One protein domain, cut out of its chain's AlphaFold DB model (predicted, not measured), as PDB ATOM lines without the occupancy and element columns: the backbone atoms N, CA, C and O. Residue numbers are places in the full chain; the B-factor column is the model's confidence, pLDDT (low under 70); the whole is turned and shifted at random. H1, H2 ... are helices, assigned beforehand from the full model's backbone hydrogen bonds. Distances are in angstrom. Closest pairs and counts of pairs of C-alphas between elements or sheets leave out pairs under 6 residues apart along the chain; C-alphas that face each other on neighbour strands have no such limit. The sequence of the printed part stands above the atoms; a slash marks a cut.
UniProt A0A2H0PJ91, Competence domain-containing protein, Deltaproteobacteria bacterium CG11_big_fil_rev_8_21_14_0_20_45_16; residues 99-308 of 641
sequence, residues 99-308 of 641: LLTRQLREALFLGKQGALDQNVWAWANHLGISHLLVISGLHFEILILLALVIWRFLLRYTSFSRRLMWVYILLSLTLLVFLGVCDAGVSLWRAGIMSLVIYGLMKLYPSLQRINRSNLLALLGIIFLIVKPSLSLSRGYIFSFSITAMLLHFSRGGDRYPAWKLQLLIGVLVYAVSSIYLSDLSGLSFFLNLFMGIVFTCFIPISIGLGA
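This is residues 99 to 308 of the 641 residues of the protein "Competence domain-containing protein" of Deltaproteobacteria bacterium CG11_big_fil_rev_8_21_14_0_20_45_16 (UniProt A0A2H0PJ91). Three helices, H7, H9 and H10, stand side by side in a row with alternating directions, and the hairpin of H4 and H5 crosses this row at a slant, packing on it with the first part of H5. H3 starts beside the first part of H5 and splays away from it, while the long, kinked H11 runs from H10 across to H3; H1 and H2 hang loosely near the two ends of H11, and residues 252 to 259, of which 259 belongs to H10, stick out. The printed part has 210 residues with eleven named helices, H1 to H11 in chain order, and no named strand; the class is all helix. It is compact, with a radius of gyration of the C-alphas of 18.0 A, and it spans 53 by 39 by 37 A.

The longest helix, H11, residues 285 to 308, has a kink of 39 degrees near residue 292. With residues 285 to 293 alone it touches H10, residues 259 to 277; the closest C-alphas, of Gly 267 and Leu 290, are 4.9 A apart, and the lines are only just about perpendicular at 71 degrees. With residues 297 to 301 alone H11 touches H3, residues 137 to 154, at a tilt of 36 degrees, only just steep, the same way; the closest C-alphas, of His 139 and Thr 297, are 6.1 A apart. H1, residues 99 to 110, is close to but not clearly touching H11, with C-alphas of Phe 109 and Ile 304 closest at 7.4 A. H2, residues 118 to 126, touches no helix; its C-alpha 126 is 7.9 A from that of Ser 285. H10 forms a helical hairpin with H9, residues 235 to 250, at a shallow tilt of 28 degrees; the C-alphas of Ile 243 and Ile 266 are closest, at 6.5 A. H9 touches H7, residues 213 to 227, at a shallow tilt of 16 degrees, opposite ways, with C-alphas of Ser 214 and Leu 248 closest at 6.5 A. H5, residues 186 to 204, is the hub, touching five helices. It touches H9 at a steep tilt of 40 degrees, with C-alphas of Ser 187 and Ser 240 closest at 5.2 A, and H3, where those of Gly 137 and Leu 188 are closest at 4.6 A. H5 and H7 only just touch, with 3 pairs of C-alphas within 8 A, the closest those of Arg 190 and Leu 220 at 7.4 A. H4, residues 162 to 181, forms a helical hairpin with H5 at a shallow tilt of 15 degrees; C-alphas of Ile 169 and Gly 200 are closest, at 5.5 A. H6, residues 206 to 210, touches H5 only at the corner, with C-alphas of Met 202 and Leu 208 closest at 5.1 A, and H8, residues 229 to 233, only just touches H7, only at the corner, with 3 pairs within 8 A, the closest those of Leu 225 and Leu 231 at 6.2 A. H3 and H4 are apart. In H1, H2, H3, H4, H7 and H9 every O i to N i+4 pair is within hydrogen-bond range; the counts are 13 of 15 in H5, 14 of 15 in H10, 17 of 20 in H11, and 0 of 1 in both H6 and H8, where 2 of 2 O i to N i+3 pairs are within range.

H1, residues 99 to 110, begins at C-alpha 99 (-62.991, 38.074, 17.750), and H2 covers residues 118 to 126. H3, residues 137 to 154, is 25.5 A long, H4, 162 to 181, 29.3 A, and H5, 186 to 204, 25.9 A, from C-alpha 186 (-37.604, 47.796, 23.130). H6, H7, H8 and H9 follow at 206 to 210, 213 to 227, 229 to 233 and 235 to 250. H10, 259 to 277, is 27.0 A long, and H11, 285 to 308, 32.6 A, ending at C-alpha 308 (-47.465, 33.922, 3.787).

The C-alphas farthest apart, of Tyr 157 and Ser 279, are 56.6 A apart. The printed part has no cut and no long link. Its mean pLDDT is 76.2, and 49 residues are under 70, among them 150 to 164.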
ATOM      1  N   LEU A  99     -63.636  36.902  17.143       61.75
ATOM      2  CA  LEU A  99     -62.991  38.074  17.750       61.75
ATOM      3  C   LEU A  99     -61.649  37.736  18.406       61.75
ATOM      4  O   LEU A  99     -60.666  38.398  18.093       61.75
ATOM      5  N   LEU A 100     -61.563  36.697  19.244       67.38
ATOM      6  CA  LEU A 100     -60.318  36.377  19.961       67.38
ATOM      7  C   LEU A 100     -59.195  35.966  18.999       67.38
ATOM      8  O   LEU A 100     -58.081  36.475  19.095       67.38
ATOM      9  N   THR A 101     -59.494  35.117  18.014       69.25
ATOM     10  CA  THR A 101     -58.518  34.715  16.989       69.25
ATOM     11  C   THR A 101     -58.019  35.915  16.181       69.25
ATOM     12  O   THR A 101     -56.827  36.017  15.892       69.25
ATOM     13  N   ARG A 102     -58.891  36.878  15.864       69.69
ATOM     14  CA  ARG A 102     -58.484  38.123  15.202       69.69
ATOM     15  C   ARG A 102     -57.602  38.991  16.101       69.69
ATOM     16  O   ARG A 102     -56.556  39.442  15.648       69.69
ATOM     17  N   GLN A 103     -57.980  39.182  17.363       73.25
ATOM     18  CA  GLN A 103     -57.203  39.965  18.329       73.25
ATOM     19  C   GLN A 103     -55.812  39.363  18.570       73.25
ATOM     20  O   GLN A 103     -54.815  40.082  18.555       73.25
ATOM     21  N   LEU A 104     -55.728  38.036  18.718       70.69
ATOM     22  CA  LEU A 104     -54.463  37.311  18.851       70.69
ATOM     23  C   LEU A 104     -53.584  37.489  17.613       70.69
ATOM     24  O   LEU A 104     -52.381  37.692  17.748       70.69
ATOM     25  N   ARG A 105     -54.170  37.469  16.410       70.56
ATOM     26  CA  ARG A 105     -53.428  37.714  15.167       70.56
ATOM     27  C   ARG A 105     -52.902  39.147  15.093       70.56
ATOM     28  O   ARG A 105     -51.731  39.358  14.794       70.56
ATOM     29  N   GLU A 106     -53.735  40.134  15.405       70.19
ATOM     30  CA  GLU A 106     -53.325  41.542  15.403       70.19
ATOM     31  C   GLU A 106     -52.227  41.819  16.451       70.19
ATOM     32  O   GLU A 106     -51.274  42.551  16.178       70.19
ATOM     33  N   ALA A 107     -52.285  41.178  17.618       69.62
ATOM     34  CA  ALA A 107     -51.278  41.345  18.662       69.62
ATOM     35  C   ALA A 107     -49.964  40.594  18.378       69.62
ATOM     36  O   ALA A 107     -48.886  41.182  18.492       69.62
ATOM     37  N   LEU A 108     -50.039  39.320  17.973       68.31
ATOM     38  CA  LEU A 108     -48.871  38.454  17.760       68.31
ATOM     39  C   LEU A 108     -48.182  38.665  16.408       68.31
ATOM     40  O   LEU A 108     -47.012  38.316  16.286       68.31
ATOM     41  N   PHE A 109     -48.869  39.208  15.398       66.88
ATOM     42  CA  PHE A 109     -48.289  39.398  14.060       66.88
ATOM     43  C   PHE A 109     -48.092  40.864  13.686       66.88
ATOM     44  O   PHE A 109     -47.064  41.198  13.102       66.88
ATOM     45  N   LEU A 110     -49.027  41.746  14.051       59.25
ATOM     46  CA  LEU A 110     -48.917  43.182  13.755       59.25
ATOM     47  C   LEU A 110     -48.336  43.989  14.922       59.25
ATOM     48  O   LEU A 110     -48.142  45.194  14.791       59.25
ATOM     49  N   GLY A 111     -48.085  43.354  16.072       60.91
ATOM     50  CA  GLY A 111     -47.571  44.031  17.263       60.91
ATOM     51  C   GLY A 111     -48.562  45.021  17.887       60.91
ATOM     52  O   GLY A 111     -48.172  45.800  18.756       60.91
ATOM     53  N   LYS A 112     -49.843  44.997  17.481       64.25
ATOM     54  CA  LYS A 112     -50.891  45.890  17.998       64.25
ATOM     55  C   LYS A 112     -51.356  45.410  19.372       64.25
ATOM     56  O   LYS A 112     -52.380  44.750  19.507       64.25
ATOM     57  N   GLN A 113     -50.606  45.767  20.413       62.59
ATOM     58  CA  GLN A 113     -50.891  45.360  21.800       62.59
ATOM     59  C   GLN A 113     -52.284  45.794  22.291       62.59
ATOM     60  O   GLN A 113     -52.890  45.102  23.106       62.59
ATOM     61  N   GLY A 114     -52.812  46.906  21.762       61.16
ATOM     62  CA  GLY A 114     -54.154  47.412  22.075       61.16
ATOM     63  C   GLY A 114     -55.311  46.616  21.458       61.16
ATOM     64  O   GLY A 114     -56.460  46.946  21.727       61.16
ATOM     65  N   ALA A 115     -55.033  45.597  20.637       64.81
ATOM     66  CA  ALA A 115     -56.064  44.738  20.058       64.81
ATOM     67  C   ALA A 115     -56.570  43.666  21.039       64.81
ATOM     68  O   ALA A 115     -57.686  43.182  20.877       64.81
ATOM     69  N   LEU A 116     -55.776  43.283  22.047       70.62
ATOM     70  CA  LEU A 116     -56.174  42.272  23.031       70.62
ATOM     71  C   LEU A 116     -57.133  42.857  24.069       70.62
ATOM     72  O   LEU A 116     -56.855  43.904  24.657       70.62
ATOM     73  N   ASP A 117     -58.221  42.136  24.336       73.69
ATOM     74  CA  ASP A 117     -59.159  42.483  25.402       73.69
ATOM     75  C   ASP A 117     -58.479  42.526  26.788       73.69
ATOM     76  O   ASP A 117     -57.513  41.812  27.078       73.69
ATOM     77  N   GLN A 118     -59.011  43.354  27.688       71.25
ATOM     78  CA  GLN A 118     -58.484  43.536  29.042       71.25
ATOM     79  C   GLN A 118     -58.533  42.248  29.870       71.25
ATOM     80  O   GLN A 118     -57.705  42.065  30.766       71.25
ATOM     81  N   ASN A 119     -59.476  41.350  29.577       74.19
ATOM     82  CA  ASN A 119     -59.562  40.040  30.222       74.19
ATOM     83  C   ASN A 119     -58.379  39.144  29.836       74.19
ATOM     84  O   ASN A 119     -57.820  38.474  30.703       74.19
ATOM     85  N   VAL A 120     -57.926  39.215  28.577       76.62
ATOM     86  CA  VAL A 120     -56.744  38.481  28.098       76.62
ATOM     87  C   VAL A 120     -55.490  38.928  28.837       76.62
ATOM     88  O   VAL A 120     -54.711  38.108  29.321       76.62
ATOM     89  N   TRP A 121     -55.325  40.239  29.001       77.19
ATOM     90  CA  TRP A 121     -54.224  40.786  29.789       77.19
ATOM     91  C   TRP A 121     -54.303  40.405  31.268       77.19
ATOM     92  O   TRP A 121     -53.259  40.196  31.886       77.19
ATOM     93  N   ALA A 122     -55.503  40.311  31.845       73.62
ATOM     94  CA  ALA A 122     -55.683  39.987  33.255       73.62
ATOM     95  C   ALA A 122     -55.157  38.583  33.584       73.62
ATOM     96  O   ALA A 122     -54.259  38.455  34.420       73.62
ATOM     97  N   TRP A 123     -55.631  37.547  32.885       81.56
ATOM     98  CA  TRP A 123     -55.167  36.183  33.145       81.56
ATOM     99  C   TRP A 123     -53.719  35.966  32.679       81.56
ATOM    100  O   TRP A 123     -52.959  35.251  33.329       81.56
ATOM    101  N   ALA A 124     -53.270  36.629  31.606       80.56
ATOM    102  CA  ALA A 124     -51.886  36.506  31.148       80.56
ATOM    103  C   ALA A 124     -50.882  37.141  32.122       80.56
ATOM    104  O   ALA A 124     -49.763  36.643  32.265       80.56
ATOM    105  N   ASN A 125     -51.262  38.234  32.791       80.31
ATOM    106  CA  ASN A 125     -50.480  38.800  33.889       80.31
ATOM    107  C   ASN A 125     -50.525  37.886  35.120       80.31
ATOM    108  O   ASN A 125     -49.472  37.653  35.700       80.31
ATOM    109  N   HIS A 126     -51.684  37.314  35.467       75.88
ATOM    110  CA  HIS A 126     -51.795  36.360  36.578       75.88
ATOM    111  C   HIS A 126     -50.884  35.135  36.376       75.88
ATOM    112  O   HIS A 126     -50.105  34.757  37.244       75.88
ATOM    113  N   LEU A 127     -50.878  34.561  35.173       82.06
ATOM    114  CA  LEU A 127     -49.993  33.448  34.815       82.06
ATOM    115  C   LEU A 127     -48.542  33.876  34.517       82.06
ATOM    116  O   LEU A 127     -47.677  33.029  34.288       82.06
ATOM    117  N   GLY A 128     -48.242  35.178  34.496       78.88
ATOM    118  CA  GLY A 128     -46.912  35.720  34.200       78.88
ATOM    119  C   GLY A 128     -46.393  35.442  32.786       78.88
ATOM    120  O   GLY A 128     -45.183  35.441  32.569       78.88
ATOM    121  N   ILE A 129     -47.288  35.210  31.824       82.56
ATOM    122  CA  ILE A 129     -46.965  34.937  30.412       82.56
ATOM    123  C   ILE A 129     -47.311  36.110  29.487       82.56
ATOM    124  O   ILE A 129     -47.222  35.998  28.268       82.56
ATOM    125  N   SER A 130     -47.662  37.269  30.046       79.31
ATOM    126  CA  SER A 130     -48.034  38.464  29.280       79.31
ATOM    127  C   SER A 130     -46.934  38.967  28.333       79.31
ATOM    128  O   SER A 130     -47.230  39.513  27.273       79.31
ATOM    129  N   HIS A 131     -45.662  38.714  28.646       76.75
ATOM    130  CA  HIS A 131     -44.533  39.030  27.766       76.75
ATOM    131  C   HIS A 131     -44.411  38.089  26.550       76.75
ATOM    132  O   HIS A 131     -43.734  38.446  25.589       76.75
ATOM    133  N   LEU A 132     -45.054  36.914  26.572       76.56
ATOM    134  CA  LEU A 132     -45.132  35.993  25.429       76.56
ATOM    135  C   LEU A 132     -46.232  36.398  24.438       76.56
ATOM    136  O   LEU A 132     -46.174  36.013  23.275       76.56
ATOM    137  N   LEU A 133     -47.202  37.209  24.878       72.81
ATOM    138  CA  LEU A 133     -48.300  37.713  24.038       72.81
ATOM    139  C   LEU A 133     -47.900  38.889  23.145       72.81
ATOM    140  O   LEU A 133     -48.707  39.384  22.360       72.81
ATOM    141  N   VAL A 134     -46.652  39.335  23.260       70.31
ATOM    142  CA  VAL A 134     -46.069  40.405  22.457       70.31
ATOM    143  C   VAL A 134     -44.939  39.824  21.616       70.31
ATOM    144  O   VAL A 134     -44.200  38.946  22.067       70.31
ATOM    145  N   ILE A 135     -44.763  40.340  20.397       68.94
ATOM    146  CA  ILE A 135     -43.652  39.952  19.523       68.94
ATOM    147  C   ILE A 135     -42.321  40.213  20.237       68.94
ATOM    148  O   ILE A 135     -41.877  41.349  20.408       68.94
ATOM    149  N   SER A 136     -41.679  39.132  20.677       71.25
ATOM    150  CA  SER A 136     -40.345  39.188  21.267       71.25
ATOM    151  C   SER A 136     -39.263  39.448  20.207       71.25
ATOM    152  O   SER A 136     -39.399  39.093  19.034       71.25
ATOM    153  N   GLY A 137     -38.134  40.012  20.645       71.69
ATOM    154  CA  GLY A 137     -36.962  40.188  19.785       71.69
ATOM    155  C   GLY A 137     -36.372  38.862  19.282       71.69
ATOM    156  O   GLY A 137     -35.750  38.846  18.229       71.69
ATOM    157  N   LEU A 138     -36.608  37.747  19.987       71.94
ATOM    158  CA  LEU A 138     -36.166  36.417  19.559       71.94
ATOM    159  C   LEU A 138     -36.923  35.949  18.310       71.94
ATOM    160  O   LEU A 138     -36.299  35.469  17.368       71.94
ATOM    161  N   HIS A 139     -38.248  36.132  18.264       72.12
ATOM    162  CA  HIS A 139     -39.033  35.798  17.068       72.12
ATOM    163  C   HIS A 139     -38.548  36.606  15.861       72.12
ATOM    164  O   HIS A 139     -38.375  36.062  14.774       72.12
ATOM    165  N   PHE A 140     -38.253  37.889  16.073       73.19
ATOM    166  CA  PHE A 140     -37.711  38.765  15.040       73.19
ATOM    167  C   PHE A 140     -36.325  38.310  14.546       73.19
ATOM    168  O   PHE A 140     -36.084  38.262  13.342       73.19
ATOM    169  N   GLU A 141     -35.429  37.899  15.448       70.69
ATOM    170  CA  GLU A 141     -34.117  37.342  15.082       70.69
ATOM    171  C   GLU A 141     -34.239  36.030  14.287       70.69
ATOM    172  O   GLU A 141     -33.515  35.848  13.306       70.69
ATOM    173  N   ILE A 142     -35.174  35.144  14.654       71.44
ATOM    174  CA  ILE A 142     -35.440  33.895  13.918       71.44
ATOM    175  C   ILE A 142     -35.949  34.192  12.507       71.44
ATOM    176  O   ILE A 142     -35.489  33.566  11.555       71.44
ATOM    177  N   LEU A 143     -36.855  35.159  12.351       69.88
ATOM    178  CA  LEU A 143     -37.346  35.569  11.034       69.88
ATOM    179  C   LEU A 143     -36.218  36.124  10.161       69.88
ATOM    180  O   LEU A 143     -36.117  35.756   8.991       69.88
ATOM    181  N   ILE A 144     -35.327  36.946  10.726       71.00
ATOM    182  CA  ILE A 144     -34.155  37.442   9.995       71.00
ATOM    183  C   ILE A 144     -33.229  36.284   9.606       71.00
ATOM    184  O   ILE A 144     -32.758  36.235   8.470       71.00
ATOM    185  N   LEU A 145     -32.980  35.332  10.506       70.56
ATOM    186  CA  LEU A 145     -32.157  34.159  10.210       70.56
ATOM    187  C   LEU A 145     -32.776  33.304   9.095       70.56
ATOM    188  O   LEU A 145     -32.075  32.909   8.165       70.56
ATOM    189  N   LEU A 146     -34.084  33.049   9.157       70.44
ATOM    190  CA  LEU A 146     -34.813  32.303   8.137       70.44
ATOM    191  C   LEU A 146     -34.737  33.019   6.785       70.44
ATOM    192  O   LEU A 146     -34.412  32.388   5.781       70.44
ATOM    193  N   ALA A 147     -34.945  34.338   6.768       70.25
ATOM    194  CA  ALA A 147     -34.787  35.155   5.572       70.25
ATOM    195  C   ALA A 147     -33.364  35.041   5.004       70.25
ATOM    196  O   ALA A 147     -33.207  34.819   3.808       70.25
ATOM    197  N   LEU A 148     -32.326  35.099   5.847       69.12
ATOM    198  CA  LEU A 148     -30.928  34.926   5.433       69.12
ATOM    199  C   LEU A 148     -30.637  33.522   4.876       69.12
ATOM    200  O   LEU A 148     -29.880  33.391   3.911       69.12
ATOM    201  N   VAL A 149     -31.223  32.472   5.458       71.12
ATOM    202  CA  VAL A 149     -31.072  31.082   4.991       71.12
ATOM    203  C   VAL A 149     -31.768  30.878   3.648       71.12
ATOM    204  O   VAL A 149     -31.146  30.355   2.722       71.12
ATOM    205  N   ILE A 150     -33.018  31.331   3.513       69.50
ATOM    206  CA  ILE A 150     -33.774  31.296   2.252       69.50
ATOM    207  C   ILE A 150     -33.020  32.085   1.183       69.50
ATOM    208  O   ILE A 150     -32.794  31.588   0.085       69.50
ATOM    209  N   TRP A 151     -32.542  33.278   1.523       67.56
ATOM    210  CA  TRP A 151     -31.755  34.123   0.633       67.56
ATOM    211  C   TRP A 151     -30.480  33.421   0.151       67.56
ATOM    212  O   TRP A 151     -30.190  33.401  -1.044       67.56
ATOM    213  N   ARG A 152     -29.745  32.762   1.056       66.06
ATOM    214  CA  ARG A 152     -28.560  31.958   0.715       66.06
ATOM    215  C   ARG A 152     -28.905  30.745  -0.155       66.06
ATOM    216  O   ARG A 152     -28.097  30.361  -0.997       66.06
ATOM    217  N   PHE A 153     -30.073  30.140   0.043       69.06
ATOM    218  CA  PHE A 153     -30.557  29.025  -0.769       69.06
ATOM    219  C   PHE A 153     -30.935  29.473  -2.189       69.06
ATOM    220  O   PHE A 153     -30.493  28.858  -3.157       69.06
ATOM    221  N   LEU A 154     -31.686  30.571  -2.321       66.44
ATOM    222  CA  LEU A 154     -32.110  31.140  -3.606       66.44
ATOM    223  C   LEU A 154     -30.923  31.660  -4.428       66.44
ATOM    224  O   LEU A 154     -30.911  31.556  -5.651       66.44
ATOM    225  N   LEU A 155     -29.894  32.169  -3.752       63.69
ATOM    226  CA  LEU A 155     -28.679  32.695  -4.367       63.69
ATOM    227  C   LEU A 155     -27.524  31.691  -4.396       63.69
ATOM    228  O   LEU A 155     -26.371  32.106  -4.516       63.69
ATOM    229  N   ARG A 156     -27.806  30.379  -4.331       57.00
ATOM    230  CA  ARG A 156     -26.814  29.280  -4.404       57.00
ATOM    231  C   ARG A 156     -25.799  29.395  -5.555       57.00
ATOM    232  O   ARG A 156     -24.771  28.730  -5.506       57.00
ATOM    233  N   TYR A 157     -26.061  30.252  -6.541       51.59
ATOM    234  CA  TYR A 157     -25.222  30.504  -7.711       51.59
ATOM    235  C   TYR A 157     -24.462  31.844  -7.707       51.59
ATOM    236  O   TYR A 157     -23.762  32.141  -8.669       51.59
ATOM    237  N   THR A 158     -24.545  32.656  -6.648       52.81
ATOM    238  CA  THR A 158     -23.724  33.870  -6.506       52.81
ATOM    239  C   THR A 158     -22.904  33.798  -5.228       52.81
ATOM    240  O   THR A 158     -23.452  33.624  -4.138       52.81
ATOM    241  N   SER A 159     -21.584  33.952  -5.341       56.06
ATOM    242  CA  SER A 159     -20.707  34.107  -4.182       56.06
ATOM    243  C   SER A 159     -21.178  35.278  -3.308       56.06
ATOM    244  O   SER A 159     -21.790  36.233  -3.796       56.06
ATOM    245  N   PHE A 160     -20.920  35.191  -1.999       59.38
ATOM    246  CA  PHE A 160     -21.290  36.199  -1.000       59.38
ATOM    247  C   PHE A 160     -20.543  37.518  -1.283       59.38
ATOM    248  O   PHE A 160     -19.495  37.808  -0.712       59.38
ATOM    249  N   SER A 161     -21.035  38.286  -2.252       67.06
ATOM    250  CA  SER A 161     -20.393  39.498  -2.747       67.06
ATOM    251  C   SER A 161     -20.697  40.684  -1.832       67.06
ATOM    252  O   SER A 161     -21.759  40.757  -1.211       67.06
ATOM    253  N   ARG A 162     -19.794  41.674  -1.783       67.12
ATOM    254  CA  ARG A 162     -20.010  42.919  -1.016       67.12
ATOM    255  C   ARG A 162     -21.327  43.622  -1.384       67.12
ATOM    256  O   ARG A 162     -21.917  44.270  -0.530       67.12
ATOM    257  N   ARG A 163     -21.824  43.452  -2.619       68.69
ATOM    258  CA  ARG A 163     -23.115  44.002  -3.082       68.69
ATOM    259  C   ARG A 163     -24.312  43.421  -2.324       68.69
ATOM    260  O   ARG A 163     -25.209  44.167  -1.958       68.69
ATOM    261  N   LEU A 164     -24.302  42.122  -2.020       69.44
ATOM    262  CA  LEU A 164     -25.385  41.466  -1.272       69.44
ATOM    263  C   LEU A 164     -25.491  41.970   0.171       69.44
ATOM    264  O   LEU A 164     -26.574  42.033   0.743       69.44
ATOM    265  N   MET A 165     -24.366  42.371   0.749       73.94
ATOM    266  CA  MET A 165     -24.318  42.888   2.110       73.94
ATOM    267  C   MET A 165     -24.910  44.297   2.225       73.94
ATOM    268  O   MET A 165     -25.579  44.599   3.208       73.94
ATOM    269  N   TRP A 166     -24.740  45.129   1.194       76.88
ATOM    270  CA  TRP A 166     -25.419  46.422   1.105       76.88
ATOM    271  C   TRP A 166     -26.936  46.272   0.980       76.88
ATOM    272  O   TRP A 166     -27.665  47.030   1.614       76.88
ATOM    273  N   VAL A 167     -27.416  45.254   0.255       73.88
ATOM    274  CA  VAL A 167     -28.854  44.929   0.194       73.88
ATOM    275  C   VAL A 167     -29.381  44.531   1.574       73.88
ATOM    276  O   VAL A 167     -30.408  45.048   2.005       73.88
ATOM    277  N   TYR A 168     -28.661  43.673   2.305       77.62
ATOM    278  CA  TYR A 168     -29.037  43.306   3.674       77.62
ATOM    279  C   TYR A 168     -29.086  44.522   4.615       77.62
ATOM    280  O   TYR A 168     -30.024  44.656   5.402       77.62
ATOM    281  N   ILE A 169     -28.102  45.421   4.530       81.94
ATOM    282  CA  ILE A 169     -28.060  46.645   5.342       81.94
ATOM    283  C   ILE A 169     -29.228  47.563   5.001       81.94
ATOM    284  O   ILE A 169     -29.900  48.032   5.915       81.94
ATOM    285  N   LEU A 170     -29.511  47.776   3.715       77.75
ATOM    286  CA  LEU A 170     -30.641  48.591   3.275       77.75
ATOM    287  C   LEU A 170     -31.971  48.014   3.776       77.75
ATOM    288  O   LEU A 170     -32.801  48.752   4.307       77.75
ATOM    289  N   LEU A 171     -32.153  46.693   3.678       73.38
ATOM    290  CA  LEU A 171     -33.337  46.007   4.193       73.38
ATOM    291  C   LEU A 171     -33.449  46.159   5.716       73.38
ATOM    292  O   LEU A 171     -34.513  46.481   6.232       73.38
ATOM    293  N   SER A 172     -32.340  45.984   6.435       78.94
ATOM    294  CA  SER A 172     -32.293  46.114   7.895       78.94
ATOM    295  C   SER A 172     -32.593  47.542   8.358       78.94
ATOM    296  O   SER A 172     -33.332  47.730   9.318       78.94
ATOM    297  N   LEU A 173     -32.077  48.557   7.658       79.38
ATOM    298  CA  LEU A 173     -32.394  49.966   7.917       79.38
ATOM    299  C   LEU A 173     -33.867  50.275   7.634       79.38
ATOM    300  O   LEU A 173     -34.515  50.940   8.435       79.38
ATOM    301  N   THR A 174     -34.412  49.739   6.541       73.75
ATOM    302  CA  THR A 174     -35.839  49.871   6.208       73.75
ATOM    303  C   THR A 174     -36.713  49.251   7.299       73.75
ATOM    304  O   THR A 174     -37.685  49.864   7.737       73.75
ATOM    305  N   LEU A 175     -36.338  48.067   7.796       74.31
ATOM    306  CA  LEU A 175     -37.024  47.413   8.909       74.31
ATOM    307  C   LEU A 175     -36.949  48.246  10.194       74.31
ATOM    308  O   LEU A 175     -37.953  48.368  10.881       74.31
ATOM    309  N   LEU A 176     -35.807  48.865  10.509       81.44
ATOM    310  CA  LEU A 176     -35.688  49.750  11.674       81.44
ATOM    311  C   LEU A 176     -36.590  50.988  11.561       81.44
ATOM    312  O   LEU A 176     -37.229  51.365  12.540       81.44
ATOM    313  N   VAL A 177     -36.694  51.591  10.374       77.62
ATOM    314  CA  VAL A 177     -37.628  52.704  10.133       77.62
ATOM    315  C   VAL A 177     -39.072  52.243  10.334       77.62
ATOM    316  O   VAL A 177     -39.835  52.910  11.027       77.62
ATOM    317  N   PHE A 178     -39.431  51.076   9.795       70.75
ATOM    318  CA  PHE A 178     -40.754  50.484   9.990       70.75
ATOM    319  C   PHE A 178     -41.069  50.242  11.474       70.75
ATOM    320  O   PHE A 178     -42.140  50.621  11.941       70.75
ATOM    321  N   LEU A 179     -40.117  49.701  12.242       76.94
ATOM    322  CA  LEU A 179     -40.275  49.511  13.687       76.94
ATOM    323  C   LEU A 179     -40.546  50.833  14.423       76.94
ATOM    324  O   LEU A 179     -41.333  50.847  15.368       76.94
ATOM    325  N   GLY A 180     -39.950  51.943  13.983       73.38
ATOM    326  CA  GLY A 180     -40.239  53.262  14.549       73.38
ATOM    327  C   GLY A 180     -41.617  53.804  14.210       73.38
ATOM    328  O   GLY A 180     -42.258  54.390  15.076       73.38
ATOM    329  N   VAL A 181     -42.111  53.556  12.996       69.06
ATOM    330  CA  VAL A 181     -43.477  53.937  12.603       69.06
ATOM    331  C   VAL A 181     -44.523  53.128  13.376       69.06
ATOM    332  O   VAL A 181     -45.569  53.659  13.736       69.06
ATOM    333  N   CYS A 182     -44.236  51.860  13.671       63.56
ATOM    334  CA  CYS A 182     -45.148  50.965  14.382       63.56
ATOM    335  C   CYS A 182     -45.087  51.067  15.917       63.56
ATOM    336  O   CYS A 182     -45.696  50.229  16.579       63.56
ATOM    337  N   ASP A 183     -44.353  52.035  16.480       67.50
ATOM    338  CA  ASP A 183     -44.109  52.158  17.929       67.50
ATOM    339  C   ASP A 183     -43.642  50.830  18.561       67.50
ATOM    340  O   ASP A 183     -44.166  50.329  19.560       67.50
ATOM    341  N   ALA A 184     -42.667  50.190  17.910       74.19
ATOM    342  CA  ALA A 184     -42.204  48.871  18.304       74.19
ATOM    343  C   ALA A 184     -41.575  48.864  19.705       74.19
ATOM    344  O   ALA A 184     -40.845  49.772  20.113       74.19
ATOM    345  N   GLY A 185     -41.784  47.759  20.425       79.62
ATOM    346  CA  GLY A 185     -41.197  47.552  21.744       79.62
ATOM    347  C   GLY A 185     -39.662  47.507  21.734       79.62
ATOM    348  O   GLY A 185     -39.017  47.163  20.743       79.62
ATOM    349  N   VAL A 186     -39.065  47.782  22.898       85.94
ATOM    350  CA  VAL A 186     -37.604  47.796  23.130       85.94
ATOM    351  C   VAL A 186     -36.902  46.525  22.638       85.94
ATOM    352  O   VAL A 186     -35.793  46.585  22.106       85.94
ATOM    353  N   SER A 187     -37.550  45.370  22.794       85.88
ATOM    354  CA  SER A 187     -37.022  44.068  22.384       85.88
ATOM    355  C   SER A 187     -36.797  43.956  20.873       85.88
ATOM    356  O   SER A 187     -35.799  43.361  20.459       85.88
ATOM    357  N   LEU A 188     -37.688  44.545  20.067       84.25
ATOM    358  CA  LEU A 188     -37.618  44.563  18.604       84.25
ATOM    359  C   LEU A 188     -36.532  45.517  18.118       84.25
ATOM    360  O   LEU A 188     -35.708  45.134  17.289       84.25
ATOM    361  N   TRP A 189     -36.469  46.720  18.691       88.00
ATOM    362  CA  TRP A 189     -35.399  47.671  18.394       88.00
ATOM    363  C   TRP A 189     -34.019  47.098  18.709       88.00
ATOM    364  O   TRP A 189     -33.121  47.150  17.868       88.00
ATOM    365  N   ARG A 190     -33.854  46.487  19.892       90.88
ATOM    366  CA  ARG A 190     -32.606  45.814  20.270       90.88
ATOM    367  C   ARG A 190     -32.233  44.738  19.250       90.88
ATOM    368  O   ARG A 190     -31.112  44.746  18.746       90.88
ATOM    369  N   ALA A 191     -33.163  43.832  18.948       87.69
ATOM    370  CA  ALA A 191     -32.953  42.741  18.000       87.69
ATOM    371  C   ALA A 191     -32.551  43.253  16.606       87.69
ATOM    372  O   ALA A 191     -31.564  42.787  16.037       87.69
ATOM    373  N   GLY A 192     -33.265  44.251  16.078       86.94
ATOM    374  CA  GLY A 192     -32.982  44.838  14.769       86.94
ATOM    375  C   GLY A 192     -31.624  45.527  14.697       86.94
ATOM    376  O   GLY A 192     -30.862  45.272  13.766       86.94
ATOM    377  N   ILE A 193     -31.275  46.336  15.702       91.38
ATOM    378  CA  ILE A 193     -29.986  47.038  15.737       91.38
ATOM    379  C   ILE A 193     -28.839  46.034  15.875       91.38
ATOM    380  O   ILE A 193     -27.864  46.104  15.125       91.38
ATOM    381  N   MET A 194     -28.954  45.064  16.786       89.88
ATOM    382  CA  MET A 194     -27.929  44.029  16.944       89.88
ATOM    383  C   MET A 194     -27.763  43.196  15.669       89.88
ATOM    384  O   MET A 194     -26.631  42.905  15.288       89.88
ATOM    385  N   SER A 195     -28.856  42.856  14.983       85.19
ATOM    386  CA  SER A 195     -28.826  42.120  13.716       85.19
ATOM    387  C   SER A 195     -28.113  42.912  12.611       85.19
ATOM    388  O   SER A 195     -27.150  42.413  12.025       85.19
ATOM    389  N   LEU A 196     -28.480  44.187  12.421       87.88
ATOM    390  CA  LEU A 196     -27.826  45.099  11.477       87.88
ATOM    391  C   LEU A 196     -26.317  45.212  11.745       87.88
ATOM    392  O   LEU A 196     -25.506  45.135  10.818       87.88
ATOM    393  N   VAL A 197     -25.925  45.375  13.012       90.19
ATOM    394  CA  VAL A 197     -24.513  45.514  13.387       90.19
ATOM    395  C   VAL A 197     -23.754  44.203  13.168       90.19
ATOM    396  O   VAL A 197     -22.693  44.221  12.552       90.19
ATOM    397  N   ILE A 198     -24.281  43.066  13.630       86.69
ATOM    398  CA  ILE A 198     -23.571  41.777  13.613       86.69
ATOM    399  C   ILE A 198     -23.513  41.174  12.206       86.69
ATOM    400  O   ILE A 198     -22.454  40.718  11.770       86.69
ATOM    401  N   TYR A 199     -24.637  41.143  11.495       82.00
ATOM    402  CA  TYR A 199     -24.730  40.476  10.196       82.00
ATOM    403  C   TYR A 199     -24.504  41.427   9.016       82.00
ATOM    404  O   TYR A 199     -24.151  40.961   7.934       82.00
ATOM    405  N   GLY A 200     -24.637  42.740   9.225       83.81
ATOM    406  CA  GLY A 200     -24.357  43.765   8.219       83.81
ATOM    407  C   GLY A 200     -22.984  44.399   8.416       83.81
ATOM    408  O   GLY A 200     -22.036  44.101   7.688       83.81
ATOM    409  N   LEU A 201     -22.862  45.276   9.413       86.69
ATOM    410  CA  LEU A 201     -21.688  46.144   9.565       86.69
ATOM    411  C   LEU A 201     -20.408  45.380   9.918       86.69
ATOM    412  O   LEU A 201     -19.377  45.607   9.294       86.69
ATOM    413  N   MET A 202     -20.456  44.434  10.856       87.88
ATOM    414  CA  MET A 202     -19.297  43.616  11.238       87.88
ATOM    415  C   MET A 202     -18.821  42.700  10.103       87.88
ATOM    416  O   MET A 202     -17.655  42.304  10.075       87.88
ATOM    417  N   LYS A 203     -19.696  42.350   9.153       83.00
ATOM    418  CA  LYS A 203     -19.316  41.596   7.952       83.00
ATOM    419  C   LYS A 203     -18.688  42.495   6.881       83.00
ATOM    420  O   LYS A 203     -17.768  42.036   6.208       83.00
ATOM    421  N   LEU A 204     -19.125  43.756   6.755       83.12
ATOM    422  CA  LEU A 204     -18.524  44.741   5.839       83.12
ATOM    423  C   LEU A 204     -17.170  45.235   6.337       83.12
ATOM    424  O   LEU A 204     -16.244  45.404   5.545       83.12
ATOM    425  N   TYR A 205     -17.080  45.471   7.642       86.94
ATOM    426  CA  TYR A 205     -15.946  46.082   8.315       86.94
ATOM    427  C   TYR A 205     -15.398  45.108   9.365       86.94
ATOM    428  O   TYR A 205     -15.809  45.154  10.528       86.94
ATOM    429  N   PRO A 206     -14.454  44.221   8.990       85.12
ATOM    430  CA  PRO A 206     -13.876  43.239   9.906       85.12
ATOM    431  C   PRO A 206     -13.242  43.848  11.164       85.12
ATOM    432  O   PRO A 206     -13.192  43.193  12.199       85.12
ATOM    433  N   SER A 207     -12.813  45.115  11.115       87.88
ATOM    434  CA  SER A 207     -12.330  45.861  12.286       87.88
ATOM    435  C   SER A 207     -13.357  45.910  13.425       87.88
ATOM    436  O   SER A 207     -12.974  45.828  14.592       87.88
ATOM    437  N   LEU A 208     -14.655  45.958  13.104       85.44
ATOM    438  CA  LEU A 208     -15.743  45.954  14.084       85.44
ATOM    439  C   LEU A 208     -15.943  44.586  14.747       85.44
ATOM    440  O   LEU A 208     -16.512  44.531  15.832       85.44
ATOM    441  N   GLN A 209     -15.447  43.486  14.168       82.94
ATOM    442  CA  GLN A 209     -15.551  42.148  14.778       82.94
ATOM    443  C   GLN A 209     -14.744  42.024  16.078       82.94
ATOM    444  O   GLN A 209     -14.977  41.102  16.857       82.94
ATOM    445  N   ARG A 210     -13.831  42.971  16.341       83.94
ATOM    446  CA  ARG A 210     -13.140  43.107  17.632       83.94
ATOM    447  C   ARG A 210     -14.104  43.459  18.768       83.94
ATOM    448  O   ARG A 210     -13.816  43.163  19.925       83.94
ATOM    449  N   ILE A 211     -15.249  44.075  18.457       84.69
ATOM    450  CA  ILE A 211     -16.273  44.391  19.450       84.69
ATOM    451  C   ILE A 211     -16.972  43.098  19.849       84.69
ATOM    452  O   ILE A 211     -17.685  42.451  19.081       84.69
ATOM    453  N   ASN A 212     -16.798  42.747  21.112       86.75
ATOM    454  CA  ASN A 212     -17.499  41.649  21.730       86.75
ATOM    455  C   ASN A 212     -19.034  41.894  21.698       86.75
ATOM    456  O   ASN A 212     -19.503  42.953  22.106       86.75
ATOM    457  N   ARG A 213     -19.831  40.888  21.294       89.38
ATOM    458  CA  ARG A 213     -21.315  40.921  21.311       89.38
ATOM    459  C   ARG A 213     -21.926  41.363  22.652       89.38
ATOM    460  O   ARG A 213     -22.962  42.015  22.658       89.38
ATOM    461  N   SER A 214     -21.290  41.032  23.775       87.62
ATOM    462  CA  SER A 214     -21.719  41.460  25.113       87.62
ATOM    463  C   SER A 214     -21.483  42.956  25.325       87.62
ATOM    464  O   SER A 214     -22.339  43.631  25.885       87.62
ATOM    465  N   ASN A 215     -20.374  43.497  24.806       89.62
ATOM    466  CA  ASN A 215     -20.097  44.936  24.840       89.62
ATOM    467  C   ASN A 215     -21.065  45.696  23.928       89.62
ATOM    468  O   ASN A 215     -21.518  46.773  24.293       89.62
ATOM    469  N   LEU A 216     -21.429  45.116  22.777       92.12
ATOM    470  CA  LEU A 216     -22.463  45.675  21.905       92.12
ATOM    471  C   LEU A 216     -23.818  45.754  22.623       92.12
ATOM    472  O   LEU A 216     -24.478  46.787  22.557       92.12
ATOM    473  N   LEU A 217     -24.217  44.693  23.335       93.50
ATOM    474  CA  LEU A 217     -25.444  44.691  24.133       93.50
ATOM    475  C   LEU A 217     -25.398  45.750  25.247       93.50
ATOM    476  O   LEU A 217     -26.366  46.485  25.419       93.50
ATOM    477  N   ALA A 218     -24.281  45.852  25.974       91.19
ATOM    478  CA  ALA A 218     -24.110  46.834  27.044       91.19
ATOM    479  C   ALA A 218     -24.172  48.277  26.518       91.19
ATOM    480  O   ALA A 218     -24.912  49.097  27.058       91.19
ATOM    481  N   LEU A 219     -23.458  48.567  25.425       93.00
ATOM    482  CA  LEU A 219     -23.486  49.869  24.759       93.00
ATOM    483  C   LEU A 219     -24.909  50.237  24.328       93.00
ATOM    484  O   LEU A 219     -25.362  51.351  24.576       93.00
ATOM    485  N   LEU A 220     -25.629  49.290  23.724       94.56
ATOM    486  CA  LEU A 220     -27.002  49.514  23.293       94.56
ATOM    487  C   LEU A 220     -27.936  49.782  24.480       94.56
ATOM    488  O   LEU A 220     -28.785  50.661  24.393       94.56
ATOM    489  N   GLY A 221     -27.750  49.081  25.600       92.06
ATOM    490  CA  GLY A 221     -28.516  49.319  26.826       92.06
ATOM    491  C   GLY A 221     -28.307  50.732  27.364       92.06
ATOM    492  O   GLY A 221     -29.273  51.440  27.637       92.06
ATOM    493  N   ILE A 222     -27.050  51.183  27.417       91.94
ATOM    494  CA  ILE A 222     -26.702  52.551  27.826       91.94
ATOM    495  C   ILE A 222     -27.358  53.578  26.898       91.94
ATOM    496  O   ILE A 222     -27.985  54.515  27.384       91.94
ATOM    497  N   ILE A 223     -27.284  53.386  25.576       94.38
ATOM    498  CA  ILE A 223     -27.913  54.290  24.601       94.38
ATOM    499  C   ILE A 223     -29.425  54.389  24.842       94.38
ATOM    500  O   ILE A 223     -29.968  55.491  24.868       94.38
ATOM    501  N   PHE A 224     -30.109  53.265  25.070       92.81
ATOM    502  CA  PHE A 224     -31.552  53.264  25.336       92.81
ATOM    503  C   PHE A 224     -31.900  54.036  26.613       92.81
ATOM    504  O   PHE A 224     -32.872  54.790  26.623       92.81
ATOM    505  N   LEU A 225     -31.099  53.886  27.670       90.25
ATOM    506  CA  LEU A 225     -31.305  54.598  28.931       90.25
ATOM    507  C   LEU A 225     -30.986  56.094  28.832       90.25
ATOM    508  O   LEU A 225     -31.669  56.885  29.472       90.25
ATOM    509  N   ILE A 226     -30.010  56.491  28.011       91.88
ATOM    510  CA  ILE A 226     -29.732  57.907  27.727       91.88
ATOM    511  C   ILE A 226     -30.907  58.537  26.971       91.88
ATOM    512  O   ILE A 226     -31.355  59.621  27.331       91.88
ATOM    513  N   VAL A 227     -31.428  57.853  25.946       90.56
ATOM    514  CA  VAL A 227     -32.555  58.354  25.141       90.56
ATOM    515  C   VAL A 227     -33.835  58.436  25.972       90.56
ATOM    516  O   VAL A 227     -34.596  59.395  25.849       90.56
ATOM    517  N   LYS A 228     -34.098  57.433  26.816       85.94
ATOM    518  CA  LYS A 228     -35.307  57.381  27.641       85.94
ATOM    519  C   LYS A 228     -35.017  56.716  28.995       85.94
ATOM    520  O   LYS A 228     -35.196  55.503  29.131       85.94
ATOM    521  N   PRO A 229     -34.662  57.502  30.032       86.44
ATOM    522  CA  PRO A 229     -34.306  56.974  31.353       86.44
ATOM    523  C   PRO A 229     -35.405  56.137  32.011       86.44
ATOM    524  O   PRO A 229     -35.112  55.195  32.745       86.44
ATOM    525  N   SER A 230     -36.677  56.417  31.701       80.69
ATOM    526  CA  SER A 230     -37.823  55.660  32.220       80.69
ATOM    527  C   SER A 230     -37.859  54.199  31.750       80.69
ATOM    528  O   SER A 230     -38.627  53.406  32.292       80.69
ATOM    529  N   LEU A 231     -37.063  53.818  30.739       83.31
ATOM    530  CA  LEU A 231     -36.972  52.432  30.274       83.31
ATOM    531  C   LEU A 231     -36.339  51.498  31.309       83.31
ATOM    532  O   LEU A 231     -36.629  50.303  31.261       83.31
ATOM    533  N   SER A 232     -35.556  52.016  32.262       81.06
ATOM    534  CA  SER A 232     -34.956  51.221  33.348       81.06
ATOM    535  C   SER A 232     -35.992  50.495  34.209       81.06
ATOM    536  O   SER A 232     -35.706  49.420  34.723       81.06
ATOM    537  N   LEU A 233     -37.203  51.049  34.307       77.44
ATOM    538  CA  LEU A 233     -38.337  50.480  35.040       77.44
ATOM    539  C   LEU A 233     -39.295  49.696  34.132       77.44
ATOM    540  O   LEU A 233     -40.303  49.154  34.584       77.44
ATOM    541  N   SER A 234     -39.023  49.654  32.827       79.31
ATOM    542  CA  SER A 234     -39.894  48.974  31.876       79.31
ATOM    543  C   SER A 234     -39.593  47.473  31.832       79.31
ATOM    544  O   SER A 234     -38.461  47.043  31.595       79.31
ATOM    545  N   ARG A 235     -40.644  46.657  31.976       77.69
ATOM    546  CA  ARG A 235     -40.567  45.187  31.882       77.69
ATOM    547  C   ARG A 235     -39.886  44.725  30.589       77.69
ATOM    548  O   ARG A 235     -39.014  43.863  30.616       77.69
ATOM    549  N   GLY A 236     -40.245  45.337  29.458       80.38
ATOM    550  CA  GLY A 236     -39.708  44.980  28.142       80.38
ATOM    551  C   GLY A 236     -38.196  45.197  28.011       80.38
ATOM    552  O   GLY A 236     -37.517  44.365  27.409       80.38
ATOM    553  N   TYR A 237     -37.658  46.265  28.609       86.00
ATOM    554  CA  TYR A 237     -36.215  46.510  28.644       86.00
ATOM    555  C   TYR A 237     -35.501  45.461  29.501       86.00
ATOM    556  O   TYR A 237     -34.582  44.797  29.018       86.00
ATOM    557  N   ILE A 238     -35.969  45.245  30.734       85.19
ATOM    558  CA  ILE A 238     -35.331  44.320  31.679       85.19
ATOM    559  C   ILE A 238     -35.320  42.897  31.127       85.19
ATOM    560  O   ILE A 238     -34.255  42.279  31.087       85.19
ATOM    561  N   PHE A 239     -36.459  42.391  30.641       83.12
ATOM    562  CA  PHE A 239     -36.517  41.060  30.040       83.12
ATOM    563  C   PHE A 239     -35.608  40.965  28.814       83.12
ATOM    564  O   PHE A 239     -34.792  40.049  28.725       83.12
ATOM    565  N   SER A 240     -35.688  41.924  27.887       87.19
ATOM    566  CA  SER A 240     -34.925  41.840  26.642       87.19
ATOM    567  C   SER A 240     -33.415  41.851  26.873       87.19
ATOM    568  O   SER A 240     -32.707  41.049  26.263       87.19
ATOM    569  N   PHE A 241     -32.901  42.760  27.701       89.38
ATOM    570  CA  PHE A 241     -31.459  42.881  27.918       89.38
ATOM    571  C   PHE A 241     -30.924  41.765  28.819       89.38
ATOM    572  O   PHE A 241     -29.878  41.198  28.503       89.38
ATOM    573  N   SER A 242     -31.658  41.368  29.864       85.25
ATOM    574  CA  SER A 242     -31.206  40.320  30.794       85.25
ATOM    575  C   SER A 242     -31.202  38.935  30.143       85.25
ATOM    576  O   SER A 242     -30.209  38.214  30.247       85.25
ATOM    577  N   ILE A 243     -32.257  38.583  29.393       84.19
ATOM    578  CA  ILE A 243     -32.316  37.310  28.656       84.19
ATOM    579  C   ILE A 243     -31.210  37.268  27.594       84.19
ATOM    580  O   ILE A 243     -30.486  36.280  27.497       84.19
ATOM    581  N   THR A 244     -31.008  38.355  26.837       86.44
ATOM    582  CA  THR A 244     -29.945  38.398  25.814       86.44
ATOM    583  C   THR A 244     -28.553  38.299  26.440       86.44
ATOM    584  O   THR A 244     -27.694  37.595  25.912       86.44
ATOM    585  N   ALA A 245     -28.313  38.958  27.579       86.38
ATOM    586  CA  ALA A 245     -27.041  38.873  28.292       86.38
ATOM    587  C   ALA A 245     -26.753  37.439  28.756       86.38
ATOM    588  O   ALA A 245     -25.642  36.944  28.564       86.38
ATOM    589  N   MET A 246     -27.769  36.751  29.285       80.62
ATOM    590  CA  MET A 246     -27.683  35.350  29.689       80.62
ATOM    591  C   MET A 246     -27.359  34.437  28.496       80.62
ATOM    592  O   MET A 246     -26.394  33.672  28.549       80.62
ATOM    593  N   LEU A 247     -28.094  34.568  27.386       80.75
ATOM    594  CA  LEU A 247     -27.844  33.816  26.150       80.75
ATOM    595  C   LEU A 247     -26.418  34.040  25.620       80.75
ATOM    596  O   LEU A 247     -25.733  33.094  25.225       80.75
ATOM    597  N   LEU A 248     -25.938  35.287  25.631       83.19
ATOM    598  CA  LEU A 248     -24.582  35.623  25.200       83.19
ATOM    599  C   LEU A 248     -23.506  35.112  26.161       83.19
ATOM    600  O   LEU A 248     -22.412  34.813  25.705       83.19
ATOM    601  N   HIS A 249     -23.770  35.019  27.462       81.00
ATOM    602  CA  HIS A 249     -22.810  34.479  28.424       81.00
ATOM    603  C   HIS A 249     -22.626  32.967  28.228       81.00
ATOM    604  O   HIS A 249     -21.507  32.490  28.040       81.00
ATOM    605  N   PHE A 250     -23.732  32.223  28.178       76.06
ATOM    606  CA  PHE A 250     -23.708  30.763  28.073       76.06
ATOM    607  C   PHE A 250     -23.362  30.231  26.677       76.06
ATOM    608  O   PHE A 250     -22.996  29.068  26.544       76.06
ATOM    609  N   SER A 251     -23.421  31.070  25.640       74.25
ATOM    610  CA  SER A 251     -22.979  30.703  24.286       74.25
ATOM    611  C   SER A 251     -21.469  30.856  24.046       74.25
ATOM    612  O   SER A 251     -21.001  30.530  22.956       74.25
ATOM    613  N   ARG A 252     -20.692  31.358  25.024       65.38
ATOM    614  CA  ARG A 252     -19.254  31.673  24.864       65.38
ATOM    615  C   ARG A 252     -18.280  30.606  25.336       65.38
ATOM    616  O   ARG A 252     -17.149  30.593  24.857       65.38
ATOM    617  N   GLY A 253     -18.670  29.759  26.282       54.00
ATOM    618  CA  GLY A 253     -17.830  28.650  26.729       54.00
ATOM    619  C   GLY A 253     -17.985  27.494  25.751       54.00
ATOM    620  O   GLY A 253     -19.111  27.110  25.474       54.00
ATOM    621  N   GLY A 254     -16.895  26.929  25.229       50.84
ATOM    622  CA  GLY A 254     -16.932  25.772  24.315       50.84
ATOM    623  C   GLY A 254     -17.719  24.553  24.833       50.84
ATOM    624  O   GLY A 254     -18.041  23.657  24.052       50.84
ATOM    625  N   ASP A 255     -18.091  24.548  26.114       57.44
ATOM    626  CA  ASP A 255     -19.089  23.662  26.699       57.44
ATOM    627  C   ASP A 255     -20.491  24.001  26.172       57.44
ATOM    628  O   ASP A 255     -21.110  24.998  26.547       57.44
ATOM    629  N   ARG A 256     -21.030  23.129  25.314       63.91
ATOM    630  CA  ARG A 256     -22.421  23.223  24.861       63.91
ATOM    631  C   ARG A 256     -23.352  23.027  26.056       63.91
ATOM    632  O   ARG A 256     -23.640  21.896  26.446       63.91
ATOM    633  N   TYR A 257     -23.853  24.121  26.624       68.94
ATOM    634  CA  TYR A 257     -24.960  24.044  27.569       68.94
ATOM    635  C   TYR A 257     -26.157  23.413  26.848       68.94
ATOM    636  O   TYR A 257     -26.577  23.921  25.805       68.94
ATOM    637  N   PRO A 258     -26.709  22.298  27.354       74.50
ATOM    638  CA  PRO A 258     -27.867  21.692  26.724       74.50
ATOM    639  C   PRO A 258     -29.047  22.667  26.804       74.50
ATOM    640  O   PRO A 258     -29.270  23.300  27.838       74.50
ATOM    641  N   ALA A 259     -29.804  22.778  25.710       75.12
ATOM    642  CA  ALA A 259     -30.850  23.791  25.537       75.12
ATOM    643  C   ALA A 259     -31.872  23.823  26.689       75.12
ATOM    644  O   ALA A 259     -32.312  24.896  27.090       75.12
ATOM    645  N   TRP A 260     -32.185  22.670  27.288       71.31
ATOM    646  CA  TRP A 260     -33.109  22.578  28.422       71.31
ATOM    647  C   TRP A 260     -32.590  23.268  29.696       71.31
ATOM    648  O   TRP A 260     -33.383  23.848  30.431       71.31
ATOM    649  N   LYS A 261     -31.270  23.271  29.953       74.75
ATOM    650  CA  LYS A 261     -30.679  23.997  31.096       74.75
ATOM    651  C   LYS A 261     -30.759  25.502  30.883       74.75
ATOM    652  O   LYS A 261     -31.057  26.240  31.814       74.75
ATOM    653  N   LEU A 262     -30.512  25.950  29.653       76.62
ATOM    654  CA  LEU A 262     -30.638  27.356  29.281       76.62
ATOM    655  C   LEU A 262     -32.096  27.823  29.386       76.62
ATOM    656  O   LEU A 262     -32.354  28.902  29.908       76.62
ATOM    657  N   GLN A 263     -33.046  26.980  28.976       77.94
ATOM    658  CA  GLN A 263     -34.473  27.252  29.124       77.94
ATOM    659  C   GLN A 263     -34.899  27.320  30.597       77.94
ATOM    660  O   GLN A 263     -35.655  28.215  30.964       77.94
ATOM    661  N   LEU A 264     -34.381  26.431  31.453       78.94
ATOM    662  CA  LEU A 264     -34.618  26.474  32.900       78.94
ATOM    663  C   LEU A 264     -34.148  27.799  33.503       78.94
ATOM    664  O   LEU A 264     -34.879  28.453  34.238       78.94
ATOM    665  N   LEU A 265     -32.938  28.207  33.142       78.06
ATOM    666  CA  LEU A 265     -32.322  29.449  33.578       78.06
ATOM    667  C   LEU A 265     -33.097  30.697  33.121       78.06
ATOM    668  O   LEU A 265     -33.302  31.618  33.912       78.06
ATOM    669  N   ILE A 266     -33.582  30.711  31.877       79.00
ATOM    670  CA  ILE A 266     -34.446  31.782  31.363       79.00
ATOM    671  C   ILE A 266     -35.788  31.790  32.099       79.00
ATOM    672  O   ILE A 266     -36.231  32.855  32.511       79.00
ATOM    673  N   GLY A 267     -36.416  30.628  32.309       79.31
ATOM    674  CA  GLY A 267     -37.678  30.516  33.049       79.31
ATOM    675  C   GLY A 267     -37.558  31.029  34.486       79.31
ATOM    676  O   GLY A 267     -38.406  31.793  34.940       79.31
ATOM    677  N   VAL A 268     -36.454  30.695  35.160       77.19
ATOM    678  CA  VAL A 268     -36.077  31.225  36.479       77.19
ATOM    679  C   VAL A 268     -35.957  32.751  36.453       77.19
ATOM    680  O   VAL A 268     -36.592  33.427  37.260       77.19
ATOM    681  N   LEU A 269     -35.171  33.306  35.524       79.81
ATOM    682  CA  LEU A 269     -34.984  34.752  35.395       79.81
ATOM    683  C   LEU A 269     -36.314  35.468  35.133       79.81
ATOM    684  O   LEU A 269     -36.609  36.486  35.756       79.81
ATOM    685  N   VAL A 270     -37.121  34.934  34.217       79.69
ATOM    686  CA  VAL A 270     -38.420  35.503  33.852       79.69
ATOM    687  C   VAL A 270     -39.371  35.485  35.041       79.69
ATOM    688  O   VAL A 270     -40.030  36.491  35.292       79.69
ATOM    689  N   TYR A 271     -39.412  34.389  35.796       78.06
ATOM    690  CA  TYR A 271     -40.226  34.270  37.001       78.06
ATOM    691  C   TYR A 271     -39.775  35.247  38.101       78.06
ATOM    692  O   TYR A 271     -40.598  35.965  38.669       78.06
ATOM    693  N   ALA A 272     -38.465  35.345  38.351       75.38
ATOM    694  CA  ALA A 272     -37.894  36.256  39.346       75.38
ATOM    695  C   ALA A 272     -38.149  37.732  39.001       75.38
ATOM    696  O   ALA A 272     -38.486  38.531  39.863       75.38
ATOM    697  N   VAL A 273     -38.035  38.111  37.727       75.88
ATOM    698  CA  VAL A 273     -38.374  39.476  37.302       75.88
ATOM    699  C   VAL A 273     -39.890  39.687  37.339       75.88
ATOM    700  O   VAL A 273     -40.344  40.732  37.793       75.88
ATOM    701  N   SER A 274     -40.695  38.713  36.910       76.56
ATOM    702  CA  SER A 274     -42.161  38.834  36.910       76.56
ATOM    703  C   SER A 274     -42.726  39.037  38.314       76.56
ATOM    704  O   SER A 274     -43.615  39.863  38.472       76.56
ATOM    705  N   SER A 275     -42.180  38.362  39.325       71.81
ATOM    706  CA  SER A 275     -42.616  38.484  40.728       71.81
ATOM    707  C   SER A 275     -42.335  39.860  41.336       71.81
ATOM    708  O   SER A 275     -43.113  40.316  42.162       71.81
ATOM    709  N   ILE A 276     -41.301  40.571  40.871       70.88
ATOM    710  CA  ILE A 276     -41.039  41.962  41.287       70.88
ATOM    711  C   ILE A 276     -42.124  42.915  40.759       70.88
ATOM    712  O   ILE A 276     -42.478  43.888  41.422       70.88
ATOM    713  N   TYR A 277     -42.640  42.665  39.550       67.44
ATOM    714  CA  TYR A 277     -43.562  43.576  38.858       67.44
ATOM    715  C   TYR A 277     -45.038  43.186  38.960       67.44
ATOM    716  O   TYR A 277     -45.902  44.017  38.678       67.44
ATOM    717  N   LEU A 278     -45.342  41.930  39.283       67.38
ATOM    718  CA  LEU A 278     -46.693  41.385  39.299       67.38
ATOM    719  C   LEU A 278     -47.025  40.919  40.712       67.38
ATOM    720  O   LEU A 278     -46.559  39.877  41.162       67.38
ATOM    721  N   SER A 279     -47.896  41.673  41.381       58.31
ATOM    722  CA  SER A 279     -48.400  41.372  42.727       58.31
ATOM    723  C   SER A 279     -49.305  40.131  42.790       58.31
ATOM    724  O   SER A 279     -49.778  39.770  43.859       58.31
ATOM    725  N   ASP A 280     -49.610  39.525  41.642       60.44
ATOM    726  CA  ASP A 280     -50.585  38.445  41.474       60.44
ATOM    727  C   ASP A 280     -50.033  37.309  40.614       60.44
ATOM    728  O   ASP A 280     -50.703  36.784  39.729       60.44
ATOM    729  N   LEU A 281     -48.749  37.010  40.789       70.25
ATOM    730  CA  LEU A 281     -48.100  35.972  40.013       70.25
ATOM    731  C   LEU A 281     -48.497  34.593  40.549       70.25
ATOM    732  O   LEU A 281     -48.116  34.217  41.655       70.25
ATOM    733  N   SER A 282     -49.202  33.823  39.730       74.75
ATOM    734  CA  SER A 282     -49.523  32.429  40.010       74.75
ATOM    735  C   SER A 282     -48.254  31.597  40.223       74.75
ATOM    736  O   SER A 282     -47.270  31.731  39.487       74.75
ATOM    737  N   GLY A 283     -48.304  30.637  41.153       69.56
ATOM    738  CA  GLY A 283     -47.258  29.619  41.306       69.56
ATOM    739  C   GLY A 283     -47.020  28.790  40.032       69.56
ATOM    740  O   GLY A 283     -45.907  28.321  39.792       69.56
ATOM    741  N   LEU A 284     -48.025  28.681  39.152       76.38
ATOM    742  CA  LEU A 284     -47.893  28.024  37.845       76.38
ATOM    743  C   LEU A 284     -47.009  28.803  36.867       76.38
ATOM    744  O   LEU A 284     -46.531  28.226  35.888       76.38
ATOM    745  N   SER A 285     -46.761  30.089  37.122       79.12
ATOM    746  CA  SER A 285     -46.012  30.954  36.213       79.12
ATOM    747  C   SER A 285     -44.608  30.427  35.916       79.12
ATOM    748  O   SER A 285     -44.143  30.527  34.780       79.12
ATOM    749  N   PHE A 286     -43.940  29.813  36.897       76.31
ATOM    750  CA  PHE A 286     -42.622  29.212  36.697       76.31
ATOM    751  C   PHE A 286     -42.652  28.110  35.628       76.31
ATOM    752  O   PHE A 286     -41.885  28.141  34.663       76.31
ATOM    753  N   PHE A 287     -43.579  27.160  35.769       79.88
ATOM    754  CA  PHE A 287     -43.722  26.043  34.836       79.88
ATOM    755  C   PHE A 287     -44.195  26.523  33.468       79.88
ATOM    756  O   PHE A 287     -43.651  26.106  32.446       79.88
ATOM    757  N   LEU A 288     -45.156  27.445  33.433       81.56
ATOM    758  CA  LEU A 288     -45.632  28.012  32.180       81.56
ATOM    759  C   LEU A 288     -44.497  28.717  31.442       81.56
ATOM    760  O   LEU A 288     -44.265  28.408  30.285       81.56
ATOM    761  N   ASN A 289     -43.699  29.558  32.093       77.81
ATOM    762  CA  ASN A 289     -42.576  30.216  31.423       77.81
ATOM    763  C   ASN A 289     -41.494  29.241  30.923       77.81
ATOM    764  O   ASN A 289     -40.868  29.497  29.890       77.81
ATOM    765  N   LEU A 290     -41.326  28.087  31.579       78.88
ATOM    766  CA  LEU A 290     -40.445  27.019  31.104       78.88
ATOM    767  C   LEU A 290     -40.939  26.402  29.784       78.88
ATOM    768  O   LEU A 290     -40.164  26.309  28.831       78.88
ATOM    769  N   PHE A 291     -42.213  26.003  29.713       80.00
ATOM    770  CA  PHE A 291     -42.781  25.310  28.547       80.00
ATOM    771  C   PHE A 291     -43.193  26.268  27.423       80.00
ATOM    772  O   PHE A 291     -42.911  26.033  26.247       80.00
ATOM    773  N   MET A 292     -43.827  27.378  27.785       77.12
ATOM    774  CA  MET A 292     -44.440  28.326  26.859       77.12
ATOM    775  C   MET A 292     -43.423  29.097  26.039       77.12
ATOM    776  O   MET A 292     -43.685  29.378  24.870       77.12
ATOM    777  N   GLY A 293     -42.242  29.365  26.601       72.44
ATOM    778  CA  GLY A 293     -41.142  29.955  25.848       72.44
ATOM    779  C   GLY A 293     -40.785  29.127  24.610       72.44
ATOM    780  O   GLY A 293     -40.627  29.693  23.532       72.44
ATOM    781  N   ILE A 294     -40.742  27.794  24.721       74.38
ATOM    782  CA  ILE A 294     -40.444  26.895  23.591       74.38
ATOM    783  C   ILE A 294     -41.580  26.925  22.568       74.38
ATOM    784  O   ILE A 294     -41.335  27.089  21.372       74.38
ATOM    785  N   VAL A 295     -42.821  26.788  23.046       78.06
ATOM    786  CA  VAL A 295     -44.009  26.756  22.186       78.06
ATOM    787  C   VAL A 295     -44.095  28.036  21.362       78.06
ATOM    788  O   VAL A 295     -44.150  27.957  20.140       78.06
ATOM    789  N   PHE A 296     -44.024  29.208  21.998       75.12
ATOM    790  CA  PHE A 296     -44.145  30.495  21.308       75.12
ATOM    791  C   PHE A 296     -42.968  30.769  20.361       75.12
ATOM    792  O   PHE A 296     -43.198  31.208  19.233       75.12
ATOM    793  N   THR A 297     -41.740  30.415  20.768       73.69
ATOM    794  CA  THR A 297     -40.531  30.594  19.942       73.69
ATOM    795  C   THR A 297     -40.623  29.860  18.607       73.69
ATOM    796  O   THR A 297     -40.216  30.405  17.582       73.69
ATOM    797  N   CYS A 298     -41.170  28.642  18.597       74.25
ATOM    798  CA  CYS A 298     -41.346  27.858  17.374       74.25
ATOM    799  C   CYS A 298     -42.630  28.233  16.628       74.25
ATOM    800  O   CYS A 298     -42.638  28.323  15.402       74.25
ATOM    801  N   PHE A 299     -43.717  28.457  17.365       75.00
ATOM    802  CA  PHE A 299     -45.041  28.664  16.798       75.00
ATOM    803  C   PHE A 299     -45.119  29.940  15.956       75.00
ATOM    804  O   PHE A 299     -45.608  29.896  14.828       75.00
ATOM    805  N   ILE A 300     -44.630  31.072  16.478       73.12
ATOM    806  CA  ILE A 300     -44.798  32.377  15.822       73.12
ATOM    807  C   ILE A 300     -44.129  32.402  14.434       73.12
ATOM    808  O   ILE A 300     -44.814  32.734  13.466       73.12
ATOM    809  N   PRO A 301     -42.852  31.993  14.271       70.62
ATOM    810  CA  PRO A 301     -42.225  31.924  12.952       70.62
ATOM    811  C   PRO A 301     -42.918  30.948  11.991       70.62
ATOM    812  O   PRO A 301     -43.037  31.254  10.805       70.62
ATOM    813  N   ILE A 302     -43.399  29.799  12.484       74.50
ATOM    814  CA  ILE A 302     -44.125  28.812  11.667       74.50
ATOM    815  C   ILE A 302     -45.451  29.392  11.170       74.50
ATOM    816  O   ILE A 302     -45.762  29.262   9.990       74.50
ATOM    817  N   SER A 303     -46.210  30.061  12.040       70.19
ATOM    818  CA  SER A 303     -47.484  30.684  11.672       70.19
ATOM    819  C   SER A 303     -47.286  31.811  10.664       70.19
ATOM    820  O   SER A 303     -47.981  31.841   9.656       70.19
ATOM    821  N   ILE A 304     -46.293  32.687  10.874       67.38
ATOM    822  CA  ILE A 304     -45.954  33.757   9.920       67.38
ATOM    823  C   ILE A 304     -45.562  33.161   8.566       67.38
ATOM    824  O   ILE A 304     -46.037  33.619   7.527       67.38
ATOM    825  N   GLY A 305     -44.728  32.116   8.575       69.00
ATOM    826  CA  GLY A 305     -44.335  31.402   7.366       69.00
ATOM    827  C   GLY A 305     -45.544  30.822   6.633       69.00
ATOM    828  O   GLY A 305     -45.758  31.136   5.470       69.00
ATOM    829  N   LEU A 306     -46.370  30.023   7.310       70.38
ATOM    830  CA  LEU A 306     -47.549  29.388   6.715       70.38
ATOM    831  C   LEU A 306     -48.592  30.404   6.236       70.38
ATOM    832  O   LEU A 306     -49.156  30.213   5.162       70.38
ATOM    833  N   GLY A 307     -48.811  31.494   6.974       66.69
ATOM    834  CA  GLY A 307     -49.712  32.578   6.582       66.69
ATOM    835  C   GLY A 307     -49.283  33.298   5.310       66.69
ATOM    836  O   GLY A 307     -50.144  33.701   4.531       66.69
ATOM    837  N   ALA A 308     -47.977  33.380   5.042       65.19
ATOM    838  CA  ALA A 308     -47.465  33.922   3.787       65.19
ATOM    839  C   ALA A 308     -47.722  33.001   2.576       65.19
ATOM    840  O   ALA A 308     -47.759  33.489   1.449       65.19
TER     841      ALA A 308